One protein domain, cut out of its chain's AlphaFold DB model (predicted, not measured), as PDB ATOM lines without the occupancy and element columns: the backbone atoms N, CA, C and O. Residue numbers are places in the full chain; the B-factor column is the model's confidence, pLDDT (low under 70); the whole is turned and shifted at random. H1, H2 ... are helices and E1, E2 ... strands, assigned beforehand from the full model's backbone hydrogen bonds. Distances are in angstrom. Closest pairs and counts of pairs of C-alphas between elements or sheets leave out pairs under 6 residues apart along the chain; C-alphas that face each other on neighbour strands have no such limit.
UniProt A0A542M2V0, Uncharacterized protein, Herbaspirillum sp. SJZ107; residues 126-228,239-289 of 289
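AT A GLANCE: This is residues 126 to 228 and 239 to 289 of the 289 residues of an uncharacterized protein of Herbaspirillum sp. SJZ107 (UniProt A0A542M2V0). What does the model look like? Two long helices, H3 and H5, pack along one side of a twisted sheet of three strands; the smaller H1 and H2 gather toward one end of the length, with H1 packed on H3, and the short H4 packs on H5 toward the other end. What are its parts? The printed part has 154 residues, with named elements in the order H1 H2 H3 H4 E1 E2 H5 E3, five helices and three strands of mixed class; the sheet runs E2 - E1 - E3, all antiparallel. How spread out is it? It is elongated, 56 by 33 by 22 A, and only just compact, close to loose, with a radius of gyration of the C-alphas of 17.7 A.

HOW THE PARTS SIT: What do the first helices meet? H1, residues 126 to 134, touches residues 174 to 179 alone of H3, residues 168 to 188, at a steep tilt of 59 degrees, with the closest C-alphas, Asn 126 and Val 175, 6.4 A apart. H2, residues 156 to 164, is close to H1 but not clearly touching, the closest C-alphas, Gly 127 and Leu 163, being 7.0 A apart. How do the strands pair? E1, residues 199 to 208, forms an antiparallel hairpin with E2, residues 213 to 223, where N 206 and O 215 are 2.9 A apart, within hydrogen-bond range. E1 is also antiparallel to E3, residues 278 to 284, with N 205 and O 280 at 2.8 A. How do the long helices stand? H3 lies over E1 and E3 at a height over the sheet of 11.1 A, while H5, residues 243 to 264, stands at the sheet's level, 3.3 A. H3 and H5 touch, closest at the C-alphas of Val 180 and Ala 261, 5.5 A, at a shallow tilt of 34.8 degrees, only just short of steep, opposite ways. Every O i to N i+4 pair is within hydrogen-bond range in H2, H3, H4, residues 192 to 196, and H5; in H1 it is 4 of 5.

IN THESE COORDINATES: Where does the printed part begin? H1 begins at C-alpha 126, (20.042, 34.015, 60.411). How long are the longer elements? From first to last C-alpha H3 measures 30.2 A, E1 28.3 A, E2 29.7 A and H5 31.5 A. Where does E3 end? At C-alpha 284, (4.860, 28.299, 35.571).

THE WHOLE: Where is the cut? Residues 229 to 238 are not printed, and C-alphas 228 and 239 are 14.7 A apart. Which links are long? H1 to H2, and H5 to E3. Where is confidence low? The pLDDT is under 70 at residues 224 to 228, 239 to 241, 270 and 286 to 289.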
ATOM      1  N   ASN A 126      21.287  34.759  60.536       97.38
ATOM      2  CA  ASN A 126      20.042  34.015  60.411       97.38
ATOM      3  C   ASN A 126      18.805  34.856  60.795       97.38
ATOM      4  O   ASN A 126      17.697  34.525  60.371       97.38
ATOM      5  N   GLY A 127      18.961  35.944  61.562       97.81
ATOM      6  CA  GLY A 127      17.866  36.871  61.866       97.81
ATOM      7  C   GLY A 127      17.409  37.607  60.608       97.81
ATOM      8  O   GLY A 127      16.209  37.695  60.331       97.81
ATOM      9  N   MET A 128      18.365  38.002  59.761       97.88
ATOM     10  CA  MET A 128      18.077  38.578  58.446       97.88
ATOM     11  C   MET A 128      17.327  37.611  57.522       97.88
ATOM     12  O   MET A 128      16.551  38.058  56.679       97.88
ATOM     13  N   ALA A 129      17.484  36.294  57.687       98.12
ATOM     14  CA  ALA A 129      16.696  35.325  56.926       98.12
ATOM     15  C   ALA A 129      15.197  35.462  57.225       98.12
ATOM     16  O   ALA A 129      14.385  35.520  56.300       98.12
ATOM     17  N   ILE A 130      14.839  35.567  58.510       97.94
ATOM     18  CA  ILE A 130      13.456  35.772  58.962       97.94
ATOM     19  C   ILE A 130      12.952  37.153  58.539       97.94
ATOM     20  O   ILE A 130      11.823  37.275  58.071       97.94
ATOM     21  N   TRP A 131      13.801  38.176  58.616       97.12
ATOM     22  CA  TRP A 131      13.464  39.529  58.171       97.12
ATOM     23  C   TRP A 131      13.105  39.590  56.677       97.12
ATOM     24  O   TRP A 131      12.064  40.130  56.301       97.12
ATOM     25  N   TRP A 132      13.914  38.977  55.805       96.69
ATOM     26  CA  TRP A 132      13.616  38.915  54.369       96.69
ATOM     27  C   TRP A 132      12.430  37.991  54.058       96.69
ATOM     28  O   TRP A 132      11.633  38.291  53.165       96.69
ATOM     29  N   ALA A 133      12.261  36.902  54.813       96.38
ATOM     30  CA  ALA A 133      11.106  36.018  54.689       96.38
ATOM     31  C   ALA A 133       9.791  36.739  55.025       96.38
ATOM     32  O   ALA A 133       8.833  36.634  54.264       96.38
ATOM     33  N   ALA A 134       9.764  37.541  56.094       95.38
ATOM     34  CA  ALA A 134       8.607  38.346  56.494       95.38
ATOM     35  C   ALA A 134       8.185  39.357  55.413       95.38
ATOM     36  O   ALA A 134       7.010  39.681  55.270       95.38
ATOM     37  N   ARG A 135       9.142  39.805  54.595       92.31
ATOM     38  CA  ARG A 135       8.914  40.720  53.471       92.31
ATOM     39  C   ARG A 135       8.547  40.022  52.159       92.31
ATOM     40  O   ARG A 135       8.295  40.704  51.167       92.31
ATOM     41  N   SER A 136       8.529  38.687  52.117       84.88
ATOM     42  CA  SER A 136       8.236  37.924  50.889       84.88
ATOM     43  C   SER A 136       6.771  38.041  50.434       84.88
ATOM     44  O   SER A 136       6.444  37.625  49.320       84.88
ATOM     45  N   GLY A 137       5.907  38.649  51.260       76.88
ATOM     46  CA  GLY A 137       4.496  38.894  50.967       76.88
ATOM     47  C   GLY A 137       3.718  37.602  50.717       76.88
ATOM     48  O   GLY A 137       4.074  36.540  51.226       76.88
ATOM     49  N   ASP A 138       2.697  37.674  49.863       70.81
ATOM     50  CA  ASP A 138       1.798  36.546  49.559       70.81
ATOM     51  C   ASP A 138       2.457  35.400  48.767       70.81
ATOM     52  O   ASP A 138       1.813  34.401  48.452       70.81
ATOM     53  N   GLN A 139       3.741  35.518  48.410       75.81
ATOM     54  CA  GLN A 139       4.426  34.503  47.602       75.81
ATOM     55  C   GLN A 139       4.721  33.228  48.390       75.81
ATOM     56  O   GLN A 139       4.739  32.139  47.811       75.81
ATOM     57  N   ILE A 140       5.010  33.364  49.686       89.81
ATOM     58  CA  ILE A 140       5.395  32.258  50.560       89.81
ATOM     59  C   ILE A 140       4.804  32.512  51.947       89.81
ATOM     60  O   ILE A 140       5.203  33.448  52.634       89.81
ATOM     61  N   ALA A 141       3.870  31.661  52.362       91.44
ATOM     62  CA  ALA A 141       3.231  31.757  53.667       91.44
ATOM     63  C   ALA A 141       3.956  30.871  54.683       91.44
ATOM     64  O   ALA A 141       3.962  29.650  54.550       91.44
ATOM     65  N   TYR A 142       4.533  31.468  55.723       94.38
ATOM     66  CA  TYR A 142       5.182  30.731  56.808       94.38
ATOM     67  C   TYR A 142       4.237  30.536  57.999       94.38
ATOM     68  O   TYR A 142       3.306  31.321  58.185       94.38
ATOM     69  N   PRO A 143       4.485  29.529  58.858       93.94
ATOM     70  CA  PRO A 143       3.846  29.456  60.167       93.94
ATOM     71  C   PRO A 143       3.996  30.768  60.936       93.94
ATOM     72  O   PRO A 143       5.093  31.321  60.989       93.94
ATOM     73  N   SER A 144       2.936  31.210  61.612       92.75
ATOM     74  CA  SER A 144       2.961  32.427  62.440       92.75
ATOM     75  C   SER A 144       4.061  32.400  63.506       92.75
ATOM     76  O   SER A 144       4.646  33.426  63.816       92.75
ATOM     77  N   ARG A 145       4.424  31.215  64.012       93.88
ATOM     78  CA  ARG A 145       5.546  31.043  64.953       93.88
ATOM     79  C   ARG A 145       6.920  31.423  64.377       93.88
ATOM     80  O   ARG A 145       7.857  31.594  65.144       93.88
ATOM     81  N   CYS A 146       7.050  31.493  63.051       95.62
ATOM     82  CA  CYS A 146       8.300  31.803  62.363       95.62
ATOM     83  C   CYS A 146       8.433  33.262  61.947       95.62
ATOM     84  O   CYS A 146       9.547  33.692  61.674       95.62
ATOM     85  N   ILE A 147       7.330  34.009  61.891       96.06
ATOM     86  CA  ILE A 147       7.319  35.407  61.469       96.06
ATOM     87  C   ILE A 147       6.767  36.238  62.628       96.06
ATOM     88  O   ILE A 147       5.589  36.090  62.958       96.06
ATOM     89  N   PRO A 148       7.588  37.091  63.266       96.00
ATOM     90  CA  PRO A 148       7.103  38.030  64.268       96.00
ATOM     91  C   PRO A 148       5.911  38.856  63.773       96.00
ATOM     92  O   PRO A 148       5.838  39.212  62.601       96.00
ATOM     93  N   ALA A 149       4.994  39.191  64.682       94.69
ATOM     94  CA  ALA A 149       3.831  40.020  64.354       94.69
ATOM     95  C   ALA A 149       4.191  41.495  64.096       94.69
ATOM     96  O   ALA A 149       3.448  42.190  63.407       94.69
ATOM     97  N   ALA A 150       5.303  41.972  64.666       95.94
ATOM     98  CA  ALA A 150       5.836  43.296  64.373       95.94
ATOM     99  C   ALA A 150       6.250  43.373  62.896       95.94
ATOM    100  O   ALA A 150       6.820  42.428  62.358       95.94
ATOM    101  N   ASP A 151       5.963  44.489  62.234       93.25
ATOM    102  CA  ASP A 151       6.331  44.672  60.833       93.25
ATOM    103  C   ASP A 151       7.825  45.040  60.735       93.25
ATOM    104  O   ASP A 151       8.224  46.072  61.274       93.25
ATOM    105  N   PRO A 152       8.661  44.267  60.018       93.44
ATOM    106  CA  PRO A 152      10.092  44.549  59.878       93.44
ATOM    107  C   PRO A 152      10.420  45.901  59.219       93.44
ATOM    108  O   PRO A 152      11.564  46.350  59.299       93.44
ATOM    109  N   MET A 153       9.464  46.540  58.541       92.94
ATOM    110  CA  MET A 153       9.631  47.850  57.906       92.94
ATOM    111  C   MET A 153       9.137  49.007  58.770       92.94
ATOM    112  O   MET A 153       9.692  50.099  58.669       92.94
ATOM    113  N   ASN A 154       8.124  48.771  59.607       96.06
ATOM    114  CA  ASN A 154       7.453  49.819  60.383       96.06
ATOM    115  C   ASN A 154       7.753  49.759  61.896       96.06
ATOM    116  O   ASN A 154       7.618  50.772  62.574       96.06
ATOM    117  N   ASP A 155       8.189  48.609  62.422       96.75
ATOM    118  CA  ASP A 155       8.555  48.378  63.827       96.75
ATOM    119  C   ASP A 155       9.778  47.442  63.920       96.75
ATOM    120  O   ASP A 155       9.701  46.290  64.355       96.75
ATOM    121  N   GLN A 156      10.935  47.944  63.474       95.75
ATOM    122  CA  GLN A 156      12.196  47.190  63.483       95.75
ATOM    123  C   GLN A 156      12.607  46.757  64.893       95.75
ATOM    124  O   GLN A 156      13.036  45.621  65.087       95.75
ATOM    125  N   ASP A 157      12.439  47.628  65.887       97.06
ATOM    126  CA  ASP A 157      12.810  47.315  67.265       97.06
ATOM    127  C   ASP A 157      11.905  46.228  67.857       97.06
ATOM    128  O   ASP A 157      12.384  45.328  68.549       97.06
ATOM    129  N   GLY A 158      10.596  46.280  67.588       97.88
ATOM    130  CA  GLY A 158       9.660  45.227  67.977       97.88
ATOM    131  C   GLY A 158       9.964  43.904  67.289       97.88
ATOM    132  O   GLY A 158       9.949  42.863  67.948       97.88
ATOM    133  N   PHE A 159      10.317  43.944  66.003       97.75
ATOM    134  CA  PHE A 159      10.738  42.764  65.255       97.75
ATOM    135  C   PHE A 159      11.995  42.132  65.863       97.75
ATOM    136  O   PHE A 159      12.001  40.936  66.155       97.75
ATOM    137  N   ASN A 160      13.025  42.936  66.137       96.50
ATOM    138  CA  ASN A 160      14.281  42.467  66.722       96.50
ATOM    139  C   ASN A 160      14.072  41.882  68.125       96.50
ATOM    140  O   ASN A 160      14.514  40.765  68.387       96.50
ATOM    141  N   ARG A 161      13.303  42.552  68.996       97.75
ATOM    142  CA  ARG A 161      12.948  42.011  70.323       97.75
ATOM    143  C   ARG A 161      12.204  40.677  70.235       97.75
ATOM    144  O   ARG A 161      12.420  39.785  71.057       97.75
ATOM    145  N   ALA A 162      11.315  40.522  69.255       97.62
ATOM    146  CA  ALA A 162      10.604  39.266  69.043       97.62
ATOM    147  C   ALA A 162      11.548  38.138  68.590       97.62
ATOM    148  O   ALA A 162      11.377  36.997  69.016       97.62
ATOM    149  N   LEU A 163      12.566  38.444  67.778       97.31
ATOM    150  CA  LEU A 163      13.608  37.475  67.423       97.31
ATOM    151  C   LEU A 163      14.481  37.098  68.628       97.31
ATOM    152  O   LEU A 163      14.744  35.916  68.833       97.31
ATOM    153  N   GLU A 164      14.888  38.072  69.445       96.38
ATOM    154  CA  GLU A 164      15.724  37.855  70.639       96.38
ATOM    155  C   GLU A 164      15.040  36.987  71.702       96.38
ATOM    156  O   GLU A 164      15.702  36.261  72.443       96.38
ATOM    157  N   THR A 165      13.710  37.050  71.775       97.06
ATOM    158  CA  THR A 165      12.900  36.281  72.732       97.06
ATOM    159  C   THR A 165      12.380  34.959  72.162       97.06
ATOM    160  O   THR A 165      11.777  34.168  72.894       97.06
ATOM    161  N   MET A 166      12.625  34.676  70.878       96.81
ATOM    162  CA  MET A 166      12.221  33.424  70.244       96.81
ATOM    163  C   MET A 166      13.003  32.245  70.846       96.81
ATOM    164  O   MET A 166      14.234  32.301  70.919       96.81
ATOM    165  N   PRO A 167      12.340  31.136  71.235       96.38
ATOM    166  CA  PRO A 167      13.046  29.961  71.729       96.38
ATOM    167  C   PRO A 167      14.101  29.487  70.716       96.38
ATOM    168  O   PRO A 167      13.770  29.352  69.533       96.38
ATOM    169  N   PRO A 168      15.343  29.164  71.135       95.12
ATOM    170  CA  PRO A 168      16.416  28.822  70.199       95.12
ATOM    171  C   PRO A 168      16.065  27.677  69.241       95.12
ATOM    172  O   PRO A 168      16.388  27.742  68.057       95.12
ATOM    173  N   ALA A 169      15.356  26.651  69.721       95.25
ATOM    174  CA  ALA A 169      14.900  25.541  68.882       95.25
ATOM    175  C   ALA A 169      13.913  26.003  67.796       95.25
ATOM    176  O   ALA A 169      14.043  25.616  66.636       95.25
ATOM    177  N   THR A 170      12.974  26.883  68.155       95.75
ATOM    178  CA  THR A 170      12.017  27.479  67.217       95.75
ATOM    179  C   THR A 170      12.712  28.366  66.199       95.75
ATOM    180  O   THR A 170      12.457  28.218  65.006       95.75
ATOM    181  N   PHE A 171      13.649  29.209  66.636       96.62
ATOM    182  CA  PHE A 171      14.443  30.039  65.737       96.62
ATOM    183  C   PHE A 171      15.179  29.185  64.699       96.62
ATOM    184  O   PHE A 171      15.011  29.391  63.499       96.62
ATOM    185  N   GLN A 172      15.919  28.161  65.134       96.56
ATOM    186  CA  GLN A 172      16.663  27.290  64.217       96.56
ATOM    187  C   GLN A 172      15.742  26.514  63.262       96.56
ATOM    188  O   GLN A 172      16.027  26.433  62.067       96.56
ATOM    189  N   SER A 173      14.613  25.989  63.749       96.62
ATOM    190  CA  SER A 173      13.584  25.365  62.908       96.62
ATOM    191  C   SER A 173      13.046  26.319  61.842       96.62
ATOM    192  O   SER A 173      12.941  25.950  60.672       96.62
ATOM    193  N   CYS A 174      12.707  27.547  62.226       97.31
ATOM    194  CA  CYS A 174      12.157  28.539  61.312       97.31
ATOM    195  C   CYS A 174      13.182  28.974  60.267       97.31
ATOM    196  O   CYS A 174      12.849  29.013  59.085       97.31
ATOM    197  N   VAL A 175      14.439  29.187  60.661       97.94
ATOM    198  CA  VAL A 175      15.533  29.466  59.724       97.94
ATOM    199  C   VAL A 175      15.732  28.312  58.742       97.94
ATOM    200  O   VAL A 175      15.867  28.553  57.546       97.94
ATOM    201  N   TYR A 176      15.688  27.063  59.207       98.06
ATOM    202  CA  TYR A 176      15.778  25.889  58.339       98.06
ATOM    203  C   TYR A 176      14.625  25.819  57.327       98.06
ATOM    204  O   TYR A 176      14.869  25.642  56.132       98.06
ATOM    205  N   LEU A 177      13.379  26.011  57.779       97.81
ATOM    206  CA  LEU A 177      12.209  26.049  56.896       97.81
ATOM    207  C   LEU A 177      12.350  27.158  55.845       97.81
ATOM    208  O   LEU A 177      12.165  26.903  54.656       97.81
ATOM    209  N   ILE A 178      12.707  28.367  56.280       97.94
ATOM    210  CA  ILE A 178      12.930  29.533  55.418       97.94
ATOM    211  C   ILE A 178      14.029  29.233  54.399       97.94
ATOM    212  O   ILE A 178      13.810  29.429  53.207       97.94
ATOM    213  N   GLY A 179      15.175  28.713  54.832       97.94
ATOM    214  CA  GLY A 179      16.288  28.370  53.954       97.94
ATOM    215  C   GLY A 179      15.874  27.407  52.846       97.94
ATOM    216  O   GLY A 179      15.997  27.736  51.667       97.94
ATOM    217  N   VAL A 180      15.300  26.259  53.218       98.06
ATOM    218  CA  VAL A 180      14.891  25.221  52.259       98.06
ATOM    219  C   VAL A 180      13.818  25.732  51.298       98.06
ATOM    220  O   VAL A 180      13.954  25.572  50.085       98.06
ATOM    221  N   VAL A 181      12.757  26.358  51.812       97.31
ATOM    222  CA  VAL A 181      11.628  26.797  50.980       97.31
ATOM    223  C   VAL A 181      12.063  27.891  50.009       97.31
ATOM    224  O   VAL A 181      11.787  27.780  48.815       97.31
ATOM    225  N   ASN A 182      12.777  28.919  50.473       96.81
ATOM    226  CA  ASN A 182      13.204  30.008  49.593       96.81
ATOM    227  C   ASN A 182      14.236  29.554  48.559       96.81
ATOM    228  O   ASN A 182      14.167  29.985  47.407       96.81
ATOM    229  N   GLU A 183      15.163  28.668  48.935       95.69
ATOM    230  CA  GLU A 183      16.126  28.095  47.996       95.69
ATOM    231  C   GLU A 183      15.387  27.408  46.847       95.69
ATOM    232  O   GLU A 183      15.637  27.702  45.678       95.69
ATOM    233  N   LEU A 184      14.397  26.572  47.170       95.12
ATOM    234  CA  LEU A 184      13.609  25.865  46.167       95.12
ATOM    235  C   LEU A 184      12.803  26.825  45.306       95.12
ATOM    236  O   LEU A 184      12.982  26.819  44.089       95.12
ATOM    237  N   VAL A 185      11.987  27.694  45.910       92.44
ATOM    238  CA  VAL A 185      11.141  28.654  45.180       92.44
ATOM    239  C   VAL A 185      11.973  29.525  44.231       92.44
ATOM    240  O   VAL A 185      11.582  29.740  43.082       92.44
ATOM    241  N   SER A 186      13.162  29.962  44.657       90.31
ATOM    242  CA  SER A 186      14.061  30.778  43.830       90.31
ATOM    243  C   SER A 186      14.730  30.018  42.672       90.31
ATOM    244  O   SER A 186      15.246  30.646  41.742       90.31
ATOM    245  N   GLN A 187      14.748  28.683  42.711       86.31
ATOM    246  CA  GLN A 187      15.380  27.822  41.704       86.31
ATOM    247  C   GLN A 187      14.387  27.120  40.768       86.31
ATOM    248  O   GLN A 187      14.770  26.705  39.670       86.31
ATOM    249  N   VAL A 188      13.127  26.950  41.178       86.38
ATOM    250  CA  VAL A 188      12.126  26.188  40.410       86.38
ATOM    251  C   VAL A 188      11.140  27.060  39.632       86.38
ATOM    252  O   VAL A 188      10.286  26.510  38.947       86.38
ATOM    253  N   ARG A 189      11.278  28.399  39.673       75.44
ATOM    254  CA  ARG A 189      10.399  29.361  38.965       75.44
ATOM    255  C   ARG A 189      10.159  28.973  37.505       75.44
ATOM    256  O   ARG A 189       9.013  28.867  37.079       75.44
ATOM    257  N   TYR A 190      11.247  28.789  36.765       71.88
ATOM    258  CA  TYR A 190      11.226  28.329  35.382       71.88
ATOM    259  C   TYR A 190      12.137  27.120  35.283       71.88
ATOM    260  O   TYR A 190      13.351  27.262  35.107       71.88
ATOM    261  N   PRO A 191      11.583  25.913  35.455       77.69
ATOM    262  CA  PRO A 191      12.366  24.710  35.292       77.69
ATOM    263  C   PRO A 191      12.987  24.729  33.896       77.69
ATOM    264  O   PRO A 191      12.275  24.840  32.899       77.69
ATOM    265  N   ARG A 192      14.313  24.607  33.795       73.81
ATOM    266  CA  ARG A 192      14.993  24.603  32.487       73.81
ATOM    267  C   ARG A 192      14.434  23.530  31.551       73.81
ATOM    268  O   ARG A 192      14.416  23.722  30.343       73.81
ATOM    269  N   VAL A 193      13.951  22.423  32.119       75.06
ATOM    270  CA  VAL A 193      13.235  21.366  31.393       75.06
ATOM    271  C   VAL A 193      11.953  21.905  30.752       75.06
ATOM    272  O   VAL A 193      11.723  21.641  29.580       75.06
ATOM    273  N   ALA A 194      11.152  22.691  31.474       75.50
ATOM    274  CA  ALA A 194       9.937  23.301  30.939       75.50
ATOM    275  C   ALA A 194      10.254  24.294  29.809       75.50
ATOM    276  O   ALA A 194       9.656  24.214  28.739       75.50
ATOM    277  N   LEU A 195      11.271  25.146  29.998       72.19
ATOM    278  CA  LEU A 195      11.713  26.107  28.977       72.19
ATOM    279  C   LEU A 195      12.226  25.426  27.702       72.19
ATOM    280  O   LEU A 195      11.858  25.823  26.604       72.19
ATOM    281  N   ARG A 196      13.052  24.380  27.834       70.75
ATOM    282  CA  ARG A 196      13.600  23.636  26.684       70.75
ATOM    283  C   ARG A 196      12.534  22.907  25.872       70.75
ATOM    284  O   ARG A 196      12.763  22.652  24.697       70.75
ATOM    285  N   ASN A 197      11.418  22.554  26.503       72.69
ATOM    286  CA  ASN A 197      10.344  21.790  25.879       72.69
ATOM    287  C   ASN A 197       9.107  22.646  25.561       72.69
ATOM    288  O   ASN A 197       8.086  22.086  25.176       72.69
ATOM    289  N   SER A 198       9.178  23.975  25.730       75.81
ATOM    290  CA  SER A 198       8.037  24.890  25.569       75.81
ATOM    291  C   SER A 198       6.775  24.383  26.279       75.81
ATOM    292  O   SER A 198       5.690  24.325  25.700       75.81
ATOM    293  N   VAL A 199       6.927  23.994  27.547       79.88
ATOM    294  CA  VAL A 199       5.827  23.503  28.384       79.88
ATOM    295  C   VAL A 199       5.537  24.504  29.496       79.88
ATOM    296  O   VAL A 199       6.455  24.982  30.163       79.88
ATOM    297  N   SER A 200       4.260  24.796  29.711       84.31
ATOM    298  CA  SER A 200       3.734  25.468  30.900       84.31
ATOM    299  C   SER A 200       3.027  24.452  31.798       84.31
ATOM    300  O   SER A 200       2.823  23.296  31.426       84.31
ATOM    301  N   GLY A 201       2.702  24.833  33.028       89.44
ATOM    302  CA  GLY A 201       1.997  23.927  33.922       89.44
ATOM    303  C   GLY A 201       2.061  24.327  35.382       89.44
ATOM    304  O   GLY A 201       2.324  25.477  35.739       89.44
ATOM    305  N   SER A 202       1.819  23.350  36.249       91.75
ATOM    306  CA  SER A 202       1.900  23.547  37.691       91.75
ATOM    307  C   SER A 202       2.419  22.320  38.425       91.75
ATOM    308  O   SER A 202       2.273  21.180  37.978       91.75
ATOM    309  N   PHE A 203       3.051  22.571  39.566       93.38
ATOM    310  CA  PHE A 203       3.497  21.533  40.481       93.38
ATOM    311  C   PHE A 203       3.248  21.939  41.932       93.38
ATOM    312  O   PHE A 203       3.233  23.123  42.279       93.38
ATOM    313  N   ASN A 204       3.106  20.927  42.779       95.38
ATOM    314  CA  ASN A 204       3.032  21.045  44.221       95.38
ATOM    315  C   ASN A 204       4.289  20.473  44.860       95.38
ATOM    316  O   ASN A 204       4.786  19.417  44.461       95.38
ATOM    317  N   MET A 205       4.757  21.168  45.885       96.50
ATOM    318  CA  MET A 205       5.758  20.713  46.830       96.50
ATOM    319  C   MET A 205       5.069  20.382  48.147       96.50
ATOM    320  O   MET A 205       4.353  21.222  48.697       96.50
ATOM    321  N   GLU A 206       5.360  19.209  48.688       97.81
ATOM    322  CA  GLU A 206       5.125  18.896  50.092       97.81
ATOM    323  C   GLU A 206       6.474  18.702  50.773       97.81
ATOM    324  O   GLU A 206       7.269  17.859  50.361       97.81
ATOM    325  N   PHE A 207       6.747  19.496  51.801       98.06
ATOM    326  CA  PHE A 207       7.967  19.415  52.590       98.06
ATOM    327  C   PHE A 207       7.617  19.068  54.032       98.06
ATOM    328  O   PHE A 207       6.843  19.777  54.667       98.06
ATOM    329  N   VAL A 208       8.204  17.990  54.546       97.31
ATOM    330  CA  VAL A 208       8.104  17.556  55.942       97.31
ATOM    331  C   VAL A 208       9.411  17.940  56.646       97.31
ATOM    332  O   VAL A 208      10.404  17.210  56.548       97.31
ATOM    333  N   PRO A 209       9.472  19.087  57.350       96.75
ATOM    334  CA  PRO A 209      10.730  19.594  57.895       96.75
ATOM    335  C   PRO A 209      11.318  18.676  58.967       96.75
ATOM    336  O   PRO A 209      12.538  18.551  59.064       96.75
ATOM    337  N   ALA A 210      10.457  17.996  59.731       95.00
ATOM    338  CA  ALA A 210      10.851  17.122  60.833       95.00
ATOM    339  C   ALA A 210      11.810  16.004  60.395       95.00
ATOM    340  O   ALA A 210      12.757  15.692  61.119       95.00
ATOM    341  N   ASN A 211      11.620  15.442  59.197       94.44
ATOM    342  CA  ASN A 211      12.467  14.378  58.649       94.44
ATOM    343  C   ASN A 211      13.237  14.789  57.379       94.44
ATOM    344  O   ASN A 211      14.007  13.989  56.859       94.44
ATOM    345  N   GLY A 212      13.067  16.024  56.897       95.25
ATOM    346  CA  GLY A 212      13.761  16.515  55.707       95.25
ATOM    347  C   GLY A 212      13.249  15.915  54.396       95.25
ATOM    348  O   GLY A 212      13.995  15.874  53.426       95.25
ATOM    349  N   THR A 213      12.008  15.427  54.343       96.38
ATOM    350  CA  THR A 213      11.456  14.803  53.130       96.38
ATOM    351  C   THR A 213      10.751  15.833  52.264       96.38
ATOM    352  O   THR A 213       9.893  16.561  52.758       96.38
ATOM    353  N   ILE A 214      11.071  15.863  50.969       98.19
ATOM    354  CA  ILE A 214      10.375  16.694  49.984       98.19
ATOM    355  C   ILE A 214       9.788  15.799  48.894       98.19
ATOM    356  O   ILE A 214      10.512  15.040  48.247       98.19
ATOM    357  N   THR A 215       8.490  15.944  48.659       97.69
ATOM    358  CA  THR A 215       7.757  15.268  47.589       97.69
ATOM    359  C   THR A 215       7.252  16.299  46.591       97.69
ATOM    360  O   THR A 215       6.785  17.373  46.970       97.69
ATOM    361  N   TRP A 216       7.343  15.960  45.306       96.31
ATOM    362  CA  TRP A 216       6.834  16.785  44.218       96.31
ATOM    363  C   TRP A 216       5.740  16.054  43.460       96.31
ATOM    364  O   TRP A 216       5.934  14.909  43.041       96.31
ATOM    365  N   THR A 217       4.648  16.763  43.202       95.00
ATOM    366  CA  THR A 217       3.572  16.317  42.318       95.00
ATOM    367  C   THR A 217       3.450  17.317  41.183       95.00
ATOM    368  O   THR A 217       3.306  18.509  41.420       95.00
ATOM    369  N   VAL A 218       3.535  16.846  39.942       92.25
ATOM    370  CA  VAL A 218       3.237  17.677  38.771       92.25
ATOM    371  C   VAL A 218       1.748  17.531  38.490       92.25
ATOM    372  O   VAL A 218       1.305  16.438  38.143       92.25
ATOM    373  N   ASP A 219       0.976  18.601  38.642       89.44
ATOM    374  CA  ASP A 219      -0.478  18.545  38.466       89.44
ATOM    375  C   ASP A 219      -0.820  18.574  36.978       89.44
ATOM    376  O   ASP A 219      -1.430  17.653  36.437       89.44
ATOM    377  N   GLN A 220      -0.344  19.618  36.305       86.06
ATOM    378  CA  GLN A 220      -0.684  19.938  34.928       86.06
ATOM    379  C   GLN A 220       0.585  20.239  34.137       86.06
ATOM    380  O   GLN A 220       1.504  20.878  34.655       86.06
ATOM    381  N   LEU A 221       0.621  19.759  32.895       85.44
ATOM    382  CA  LEU A 221       1.613  20.122  31.891       85.44
ATOM    383  C   LEU A 221       0.875  20.380  30.589       85.44
ATOM    384  O   LEU A 221       0.257  19.461  30.052       85.44
ATOM    385  N   ASP A 222       0.988  21.602  30.096       82.06
ATOM    386  CA  ASP A 222       0.427  22.024  28.827       82.06
ATOM    387  C   ASP A 222       1.583  22.306  27.874       82.06
ATOM    388  O   ASP A 222       2.472  23.118  28.152       82.06
ATOM    389  N   VAL A 223       1.607  21.592  26.753       71.62
ATOM    390  CA  VAL A 223       2.550  21.885  25.676       71.62
ATOM    391  C   VAL A 223       1.973  23.053  24.899       71.62
ATOM    392  O   VAL A 223       0.885  22.945  24.335       71.62
ATOM    393  N   ASP A 224       2.693  24.167  24.861       64.81
ATOM    394  CA  ASP A 224       2.264  25.301  24.060       64.81
ATOM    395  C   ASP A 224       2.731  25.102  22.613       64.81
ATOM    396  O   ASP A 224       3.887  25.352  22.250       64.81
ATOM    397  N   GLU A 225       1.810  24.620  21.777       58.09
ATOM    398  CA  GLU A 225       2.046  24.399  20.350       58.09
ATOM    399  C   GLU A 225       2.376  25.697  19.596       58.09
ATOM    400  O   GLU A 225       3.120  25.656  18.616       58.09
ATOM    401  N   ASN A 226       1.899  26.853  20.074       52.78
ATOM    402  CA  ASN A 226       2.133  28.161  19.458       52.78
ATOM    403  C   ASN A 226       3.484  28.765  19.883       52.78
ATOM    404  O   ASN A 226       4.138  29.443  19.086       52.78
ATOM    405  N   SER A 227       3.953  28.454  21.096       51.88
ATOM    406  CA  SER A 227       5.301  28.785  21.592       51.88
ATOM    407  C   SER A 227       6.408  27.884  21.042       51.88
ATOM    408  O   SER A 227       7.592  28.106  21.331       51.88
ATOM    409  N   ARG A 228       6.084  26.914  20.175       52.62
ATOM    410  CA  ARG A 228       7.046  26.279  19.255       52.62
ATOM    411  C   ARG A 228       7.477  27.290  18.179       52.62
ATOM    412  O   ARG A 228       7.277  27.112  16.977       52.62
ATOM    413  N   GLU A 239      11.710  12.485  19.774       46.97
ATOM    414  CA  GLU A 239      11.972  12.557  21.220       46.97
ATOM    415  C   GLU A 239      11.238  13.699  21.959       46.97
ATOM    416  O   GLU A 239      10.990  13.591  23.158       46.97
ATOM    417  N   LEU A 240      10.818  14.782  21.285       53.22
ATOM    418  CA  LEU A 240      10.089  15.897  21.929       53.22
ATOM    419  C   LEU A 240       8.580  15.639  22.142       53.22
ATOM    420  O   LEU A 240       7.862  16.531  22.601       53.22
ATOM    421  N   ASN A 241       8.077  14.442  21.822       61.34
ATOM    422  CA  ASN A 241       6.639  14.143  21.784       61.34
ATOM    423  C   ASN A 241       6.127  13.233  22.913       61.34
ATOM    424  O   ASN A 241       4.979  12.797  22.845       61.34
ATOM    425  N   ASN A 242       6.916  12.948  23.957       78.31
ATOM    426  CA  ASN A 242       6.448  12.123  25.075       78.31
ATOM    427  C   ASN A 242       6.198  12.956  26.352       78.31
ATOM    428  O   ASN A 242       7.116  13.151  27.157       78.31
ATOM    429  N   PRO A 243       4.949  13.405  26.620       79.19
ATOM    430  CA  PRO A 243       4.592  14.132  27.842       79.19
ATOM    431  C   PRO A 243       5.025  13.431  29.135       79.19
ATOM    432  O   PRO A 243       5.305  14.088  30.140       79.19
ATOM    433  N   ARG A 244       5.111  12.094  29.123       85.50
ATOM    434  CA  ARG A 244       5.581  11.308  30.268       85.50
ATOM    435  C   ARG A 244       7.071  11.520  30.531       85.50
ATOM    436  O   ARG A 244       7.463  11.635  31.688       85.50
ATOM    437  N   GLU A 245       7.895  11.599  29.492       84.75
ATOM    438  CA  GLU A 245       9.336  11.847  29.624       84.75
ATOM    439  C   GLU A 245       9.630  13.280  30.064       84.75
ATOM    440  O   GLU A 245      10.461  13.481  30.952       84.75
ATOM    441  N   ILE A 246       8.892  14.262  29.535       83.31
ATOM    442  CA  ILE A 246       8.976  15.662  29.984       83.31
ATOM    443  C   ILE A 246       8.611  15.753  31.469       83.31
ATOM    444  O   ILE A 246       9.354  16.338  32.261       83.31
ATOM    445  N   ARG A 247       7.508  15.109  31.874       88.75
ATOM    446  CA  ARG A 247       7.083  15.025  33.278       88.75
ATOM    447  C   ARG A 247       8.150  14.384  34.160       88.75
ATOM    448  O   ARG A 247       8.494  14.950  35.194       88.75
ATOM    449  N   ASN A 248       8.695  13.236  33.760       90.75
ATOM    450  CA  ASN A 248       9.735  12.540  34.523       90.75
ATOM    451  C   ASN A 248      11.006  13.389  34.648       90.75
ATOM    452  O   ASN A 248      11.582  13.483  35.730       90.75
ATOM    453  N   SER A 249      11.410  14.055  33.566       89.06
ATOM    454  CA  SER A 249      12.560  14.961  33.550       89.06
ATOM    455  C   SER A 249      12.347  16.161  34.469       89.06
ATOM    456  O   SER A 249      13.254  16.535  35.212       89.06
ATOM    457  N   LEU A 250      11.138  16.730  34.483       90.00
ATOM    458  CA  LEU A 250      10.770  17.805  35.398       90.00
ATOM    459  C   LEU A 250      10.807  17.333  36.858       90.00
ATOM    460  O   LEU A 250      11.418  17.992  37.693       90.00
ATOM    461  N   VAL A 251      10.225  16.172  37.170       92.94
ATOM    462  CA  VAL A 251      10.274  15.593  38.523       92.94
ATOM    463  C   VAL A 251      11.717  15.339  38.961       92.94
ATOM    464  O   VAL A 251      12.080  15.659  40.091       92.94
ATOM    465  N   ASN A 252      12.566  14.815  38.077       93.62
ATOM    466  CA  ASN A 252      13.980  14.585  38.373       93.62
ATOM    467  C   ASN A 252      14.740  15.899  38.603       93.62
ATOM    468  O   ASN A 252      15.530  15.985  39.542       93.62
ATOM    469  N   TYR A 253      14.461  16.935  37.805       92.00
ATOM    470  CA  TYR A 253      14.989  18.280  38.027       92.00
ATOM    471  C   TYR A 253      14.605  18.803  39.418       92.00
ATOM    472  O   TYR A 253      15.479  19.215  40.180       92.00
ATOM    473  N   LEU A 254      13.318  18.725  39.777       94.69
ATOM    474  CA  LEU A 254      12.802  19.176  41.071       94.69
ATOM    475  C   LEU A 254      13.430  18.398  42.240       94.69
ATOM    476  O   LEU A 254      13.887  19.008  43.205       94.69
ATOM    477  N   LYS A 255      13.558  17.069  42.126       95.81
ATOM    478  CA  LYS A 255      14.265  16.226  43.112       95.81
ATOM    479  C   LYS A 255      15.732  16.622  43.270       95.81
ATOM    480  O   LYS A 255      16.225  16.704  44.390       95.81
ATOM    481  N   GLY A 256      16.423  16.911  42.167       95.38
ATOM    482  CA  GLY A 256      17.796  17.412  42.207       95.38
ATOM    483  C   GLY A 256      17.905  18.723  42.989       95.38
ATOM    484  O   GLY A 256      18.812  18.879  43.808       95.38
ATOM    485  N   LYS A 257      16.945  19.640  42.804       95.06
ATOM    486  CA  LYS A 257      16.872  20.893  43.574       95.06
ATOM    487  C   LYS A 257      16.562  20.660  45.051       95.06
ATOM    488  O   LYS A 257      17.200  21.289  45.890       95.06
ATOM    489  N   SER A 258      15.676  19.719  45.378       97.00
ATOM    490  CA  SER A 258      15.425  19.285  46.760       97.00
ATOM    491  C   SER A 258      16.675  18.766  47.447       97.00
ATOM    492  O   SER A 258      17.004  19.240  48.529       97.00
ATOM    493  N   ASN A 259      17.406  17.853  46.809       97.12
ATOM    494  CA  ASN A 259      18.630  17.296  47.380       97.12
ATOM    495  C   ASN A 259      19.684  18.384  47.615       97.12
ATOM    496  O   ASN A 259      20.317  18.409  48.667       97.12
ATOM    497  N   PHE A 260      19.833  19.308  46.661       95.12
ATOM    498  CA  PHE A 260      20.721  20.457  46.813       95.12
ATOM    499  C   PHE A 260      20.329  21.330  48.014       95.12
ATOM    500  O   PHE A 260      21.183  21.641  48.842       95.12
ATOM    501  N   ALA A 261      19.049  21.691  48.144       97.19
ATOM    502  CA  ALA A 261      18.568  22.505  49.258       97.19
ATOM    503  C   ALA A 261      18.773  21.791  50.608       97.19
ATOM    504  O   ALA A 261      19.353  22.363  51.525       97.19
ATOM    505  N   LEU A 262      18.384  20.521  50.721       97.06
ATOM    506  CA  LEU A 262      18.531  19.748  51.962       97.06
ATOM    507  C   LEU A 262      19.997  19.534  52.367       97.06
ATOM    508  O   LEU A 262      20.300  19.490  53.555       97.06
ATOM    509  N   ALA A 263      20.916  19.434  51.404       96.62
ATOM    510  CA  ALA A 263      22.349  19.377  51.691       96.62
ATOM    511  C   ALA A 263      22.906  20.730  52.168       96.62
ATOM    512  O   ALA A 263      23.842  20.775  52.966       96.62
ATOM    513  N   ARG A 264      22.342  21.836  51.673       96.06
ATOM    514  CA  ARG A 264      22.784  23.206  51.967       96.06
ATOM    515  C   ARG A 264      22.310  23.711  53.331       96.06
ATOM    516  O   ARG A 264      23.025  24.492  53.959       96.06
ATOM    517  N   TYR A 265      21.137  23.270  53.783       97.31
ATOM    518  CA  TYR A 265      20.536  23.677  55.054       97.31
ATOM    519  C   TYR A 265      20.496  22.489  56.018       97.31
ATOM    520  O   TYR A 265      19.611  21.640  55.898       97.31
ATOM    521  N   PRO A 266      21.433  22.398  56.979       93.38
ATOM    522  CA  PRO A 266      21.444  21.293  57.923       93.38
ATOM    523  C   PRO A 266      20.178  21.327  58.781       93.38
ATOM    524  O   PRO A 266      19.837  22.352  59.373       93.38
ATOM    525  N   ARG A 267      19.488  20.188  58.853       94.50
ATOM    526  CA  ARG A 267      18.282  20.047  59.668       94.50
ATOM    527  C   ARG A 267      18.648  20.223  61.149       94.50
ATOM    528  O   ARG A 267      19.503  19.480  61.639       94.50
ATOM    529  N   PRO A 268      18.009  21.153  61.879       92.56
ATOM    530  CA  PRO A 268      18.241  21.295  63.307       92.56
ATOM    531  C   PRO A 268      17.666  20.089  64.059       92.56
ATOM    532  O   PRO A 268      16.839  19.338  63.529       92.56
ATOM    533  N   ALA A 269      18.045  19.929  65.327       83.81
ATOM    534  CA  ALA A 269      17.272  19.134  66.280       83.81
ATOM    535  C   ALA A 269      15.946  19.877  66.537       83.81
ATOM    536  O   ALA A 269      15.809  20.634  67.492       83.81
ATOM    537  N   GLY A 270      15.057  19.810  65.549       67.81
ATOM    538  CA  GLY A 270      13.941  20.730  65.397       67.81
ATOM    539  C   GLY A 270      12.746  20.394  66.277       67.81
ATOM    540  O   GLY A 270      12.603  19.293  66.801       67.81
ATOM    541  N   ASP A 271      11.863  21.381  66.360       81.50
ATOM    542  CA  ASP A 271      10.597  21.385  67.096       81.50
ATOM    543  C   ASP A 271       9.359  21.192  66.195       81.50
ATOM    544  O   ASP A 271       8.227  21.294  66.663       81.50
ATOM    545  N   PHE A 272       9.547  20.963  64.890       88.88
ATOM    546  CA  PHE A 272       8.419  20.665  64.011       88.88
ATOM    547  C   PHE A 272       7.813  19.320  64.394       88.88
ATOM    548  O   PHE A 272       8.520  18.313  64.478       88.88
ATOM    549  N   ALA A 273       6.490  19.307  64.563       88.25
ATOM    550  CA  ALA A 273       5.750  18.073  64.746       88.25
ATOM    551  C   ALA A 273       6.003  17.127  63.547       88.25
ATOM    552  O   ALA A 273       6.095  17.610  62.411       88.25
ATOM    553  N   PRO A 274       6.141  15.805  63.760       89.44
ATOM    554  CA  PRO A 274       6.430  14.850  62.684       89.44
ATOM    555  C   PRO A 274       5.420  14.856  61.528       89.44
ATOM    556  O   PRO A 274       5.760  14.464  60.415       89.44
ATOM    557  N   ASP A 275       4.195  15.299  61.793       92.06
ATOM    558  CA  ASP A 275       3.071  15.408  60.864       92.06
ATOM    559  C   ASP A 275       2.914  16.810  60.247       92.06
ATOM    560  O   ASP A 275       2.056  17.014  59.386       92.06
ATOM    561  N   TYR A 276       3.746  17.784  60.635       95.25
ATOM    562  CA  TYR A 276       3.730  19.102  60.013       95.25
ATOM    563  C   TYR A 276       4.239  19.020  58.567       95.25
ATOM    564  O   TYR A 276       5.397  18.676  58.310       95.25
ATOM    565  N   VAL A 277       3.376  19.402  57.622       97.25
ATOM    566  CA  VAL A 277       3.685  19.448  56.189       97.25
ATOM    567  C   VAL A 277       3.543  20.874  55.674       97.25
ATOM    568  O   VAL A 277       2.451  21.448  55.673       97.25
ATOM    569  N   TYR A 278       4.645  21.421  55.180       97.19
ATOM    570  CA  TYR A 278       4.664  22.663  54.430       97.19
ATOM    571  C   TYR A 278       4.261  22.398  52.976       97.19
ATOM    572  O   TYR A 278       4.825  21.516  52.326       97.19
ATOM    573  N   ARG A 279       3.299  23.165  52.453       96.00
ATOM    574  CA  ARG A 279       2.790  23.010  51.085       96.00
ATOM    575  C   ARG A 279       3.035  24.262  50.272       96.00
ATOM    576  O   ARG A 279       2.770  25.367  50.734       96.00
ATOM    577  N   TYR A 280       3.496  24.076  49.045       93.56
ATOM    578  CA  TYR A 280       3.693  25.160  48.095       93.56
ATOM    579  C   TYR A 280       3.223  24.733  46.715       93.56
ATOM    580  O   TYR A 280       3.610  23.671  46.230       93.56
ATOM    581  N   ARG A 281       2.411  25.576  46.081       92.69
ATOM    582  CA  ARG A 281       1.947  25.383  44.712       92.69
ATOM    583  C   ARG A 281       2.579  26.437  43.825       92.69
ATOM    584  O   ARG A 281       2.495  27.625  44.128       92.69
ATOM    585  N   HIS A 282       3.161  26.005  42.716       90.25
ATOM    586  CA  HIS A 282       3.702  26.901  41.701       90.25
ATOM    587  C   HIS A 282       3.013  26.674  40.369       90.25
ATOM    588  O   HIS A 282       2.811  25.534  39.951       90.25
ATOM    589  N   ILE A 283       2.711  27.773  39.690       88.19
ATOM    590  CA  ILE A 283       2.247  27.784  38.306       88.19
ATOM    591  C   ILE A 283       3.348  28.460  37.495       88.19
ATOM    592  O   ILE A 283       3.732  29.595  37.784       88.19
ATOM    593  N   PHE A 284       3.872  27.760  36.495       84.06
ATOM    594  CA  PHE A 284       4.860  28.299  35.571       84.06
ATOM    595  C   PHE A 284       4.227  28.446  34.191       84.06
ATOM    596  O   PHE A 284       3.738  27.488  33.597       84.06
ATOM    597  N   LEU A 285       4.249  29.672  33.687       74.94
ATOM    598  CA  LEU A 285       3.809  30.022  32.342       74.94
ATOM    599  C   LEU A 285       5.039  30.396  31.514       74.94
ATOM    600  O   LEU A 285       6.021  30.903  32.061       74.94
ATOM    601  N   LEU A 286       5.000  30.131  30.209       64.88
ATOM    602  CA  LEU A 286       6.070  30.543  29.291       64.88
ATOM    603  C   LEU A 286       6.044  32.057  29.039       64.88
ATOM    604  O   LEU A 286       7.086  32.663  28.786       64.88
ATOM    605  N   GLU A 287       4.865  32.665  29.158       49.66
ATOM    606  CA  GLU A 287       4.639  34.098  29.006       49.66
ATOM    607  C   GLU A 287       4.629  34.777  30.387       49.66
ATOM    608  O   GLU A 287       3.923  34.343  31.297       49.66
ATOM    609  N   GLY A 288       5.432  35.830  30.564       46.97
ATOM    610  CA  GLY A 288       5.525  36.589  31.822       46.97
ATOM    611  C   GLY A 288       6.888  36.506  32.512       46.97
ATOM    612  O   GLY A 288       6.963  36.185  33.702       46.97
ATOM    613  N   TRP A 289       7.954  36.764  31.750       46.84
ATOM    614  CA  TRP A 289       9.288  37.017  32.294       46.84
ATOM    615  C   TRP A 289       9.325  38.333  33.056       46.84
ATOM    616  O   TRP A 289       8.866  39.333  32.470       46.84
TER     617      TRP A 289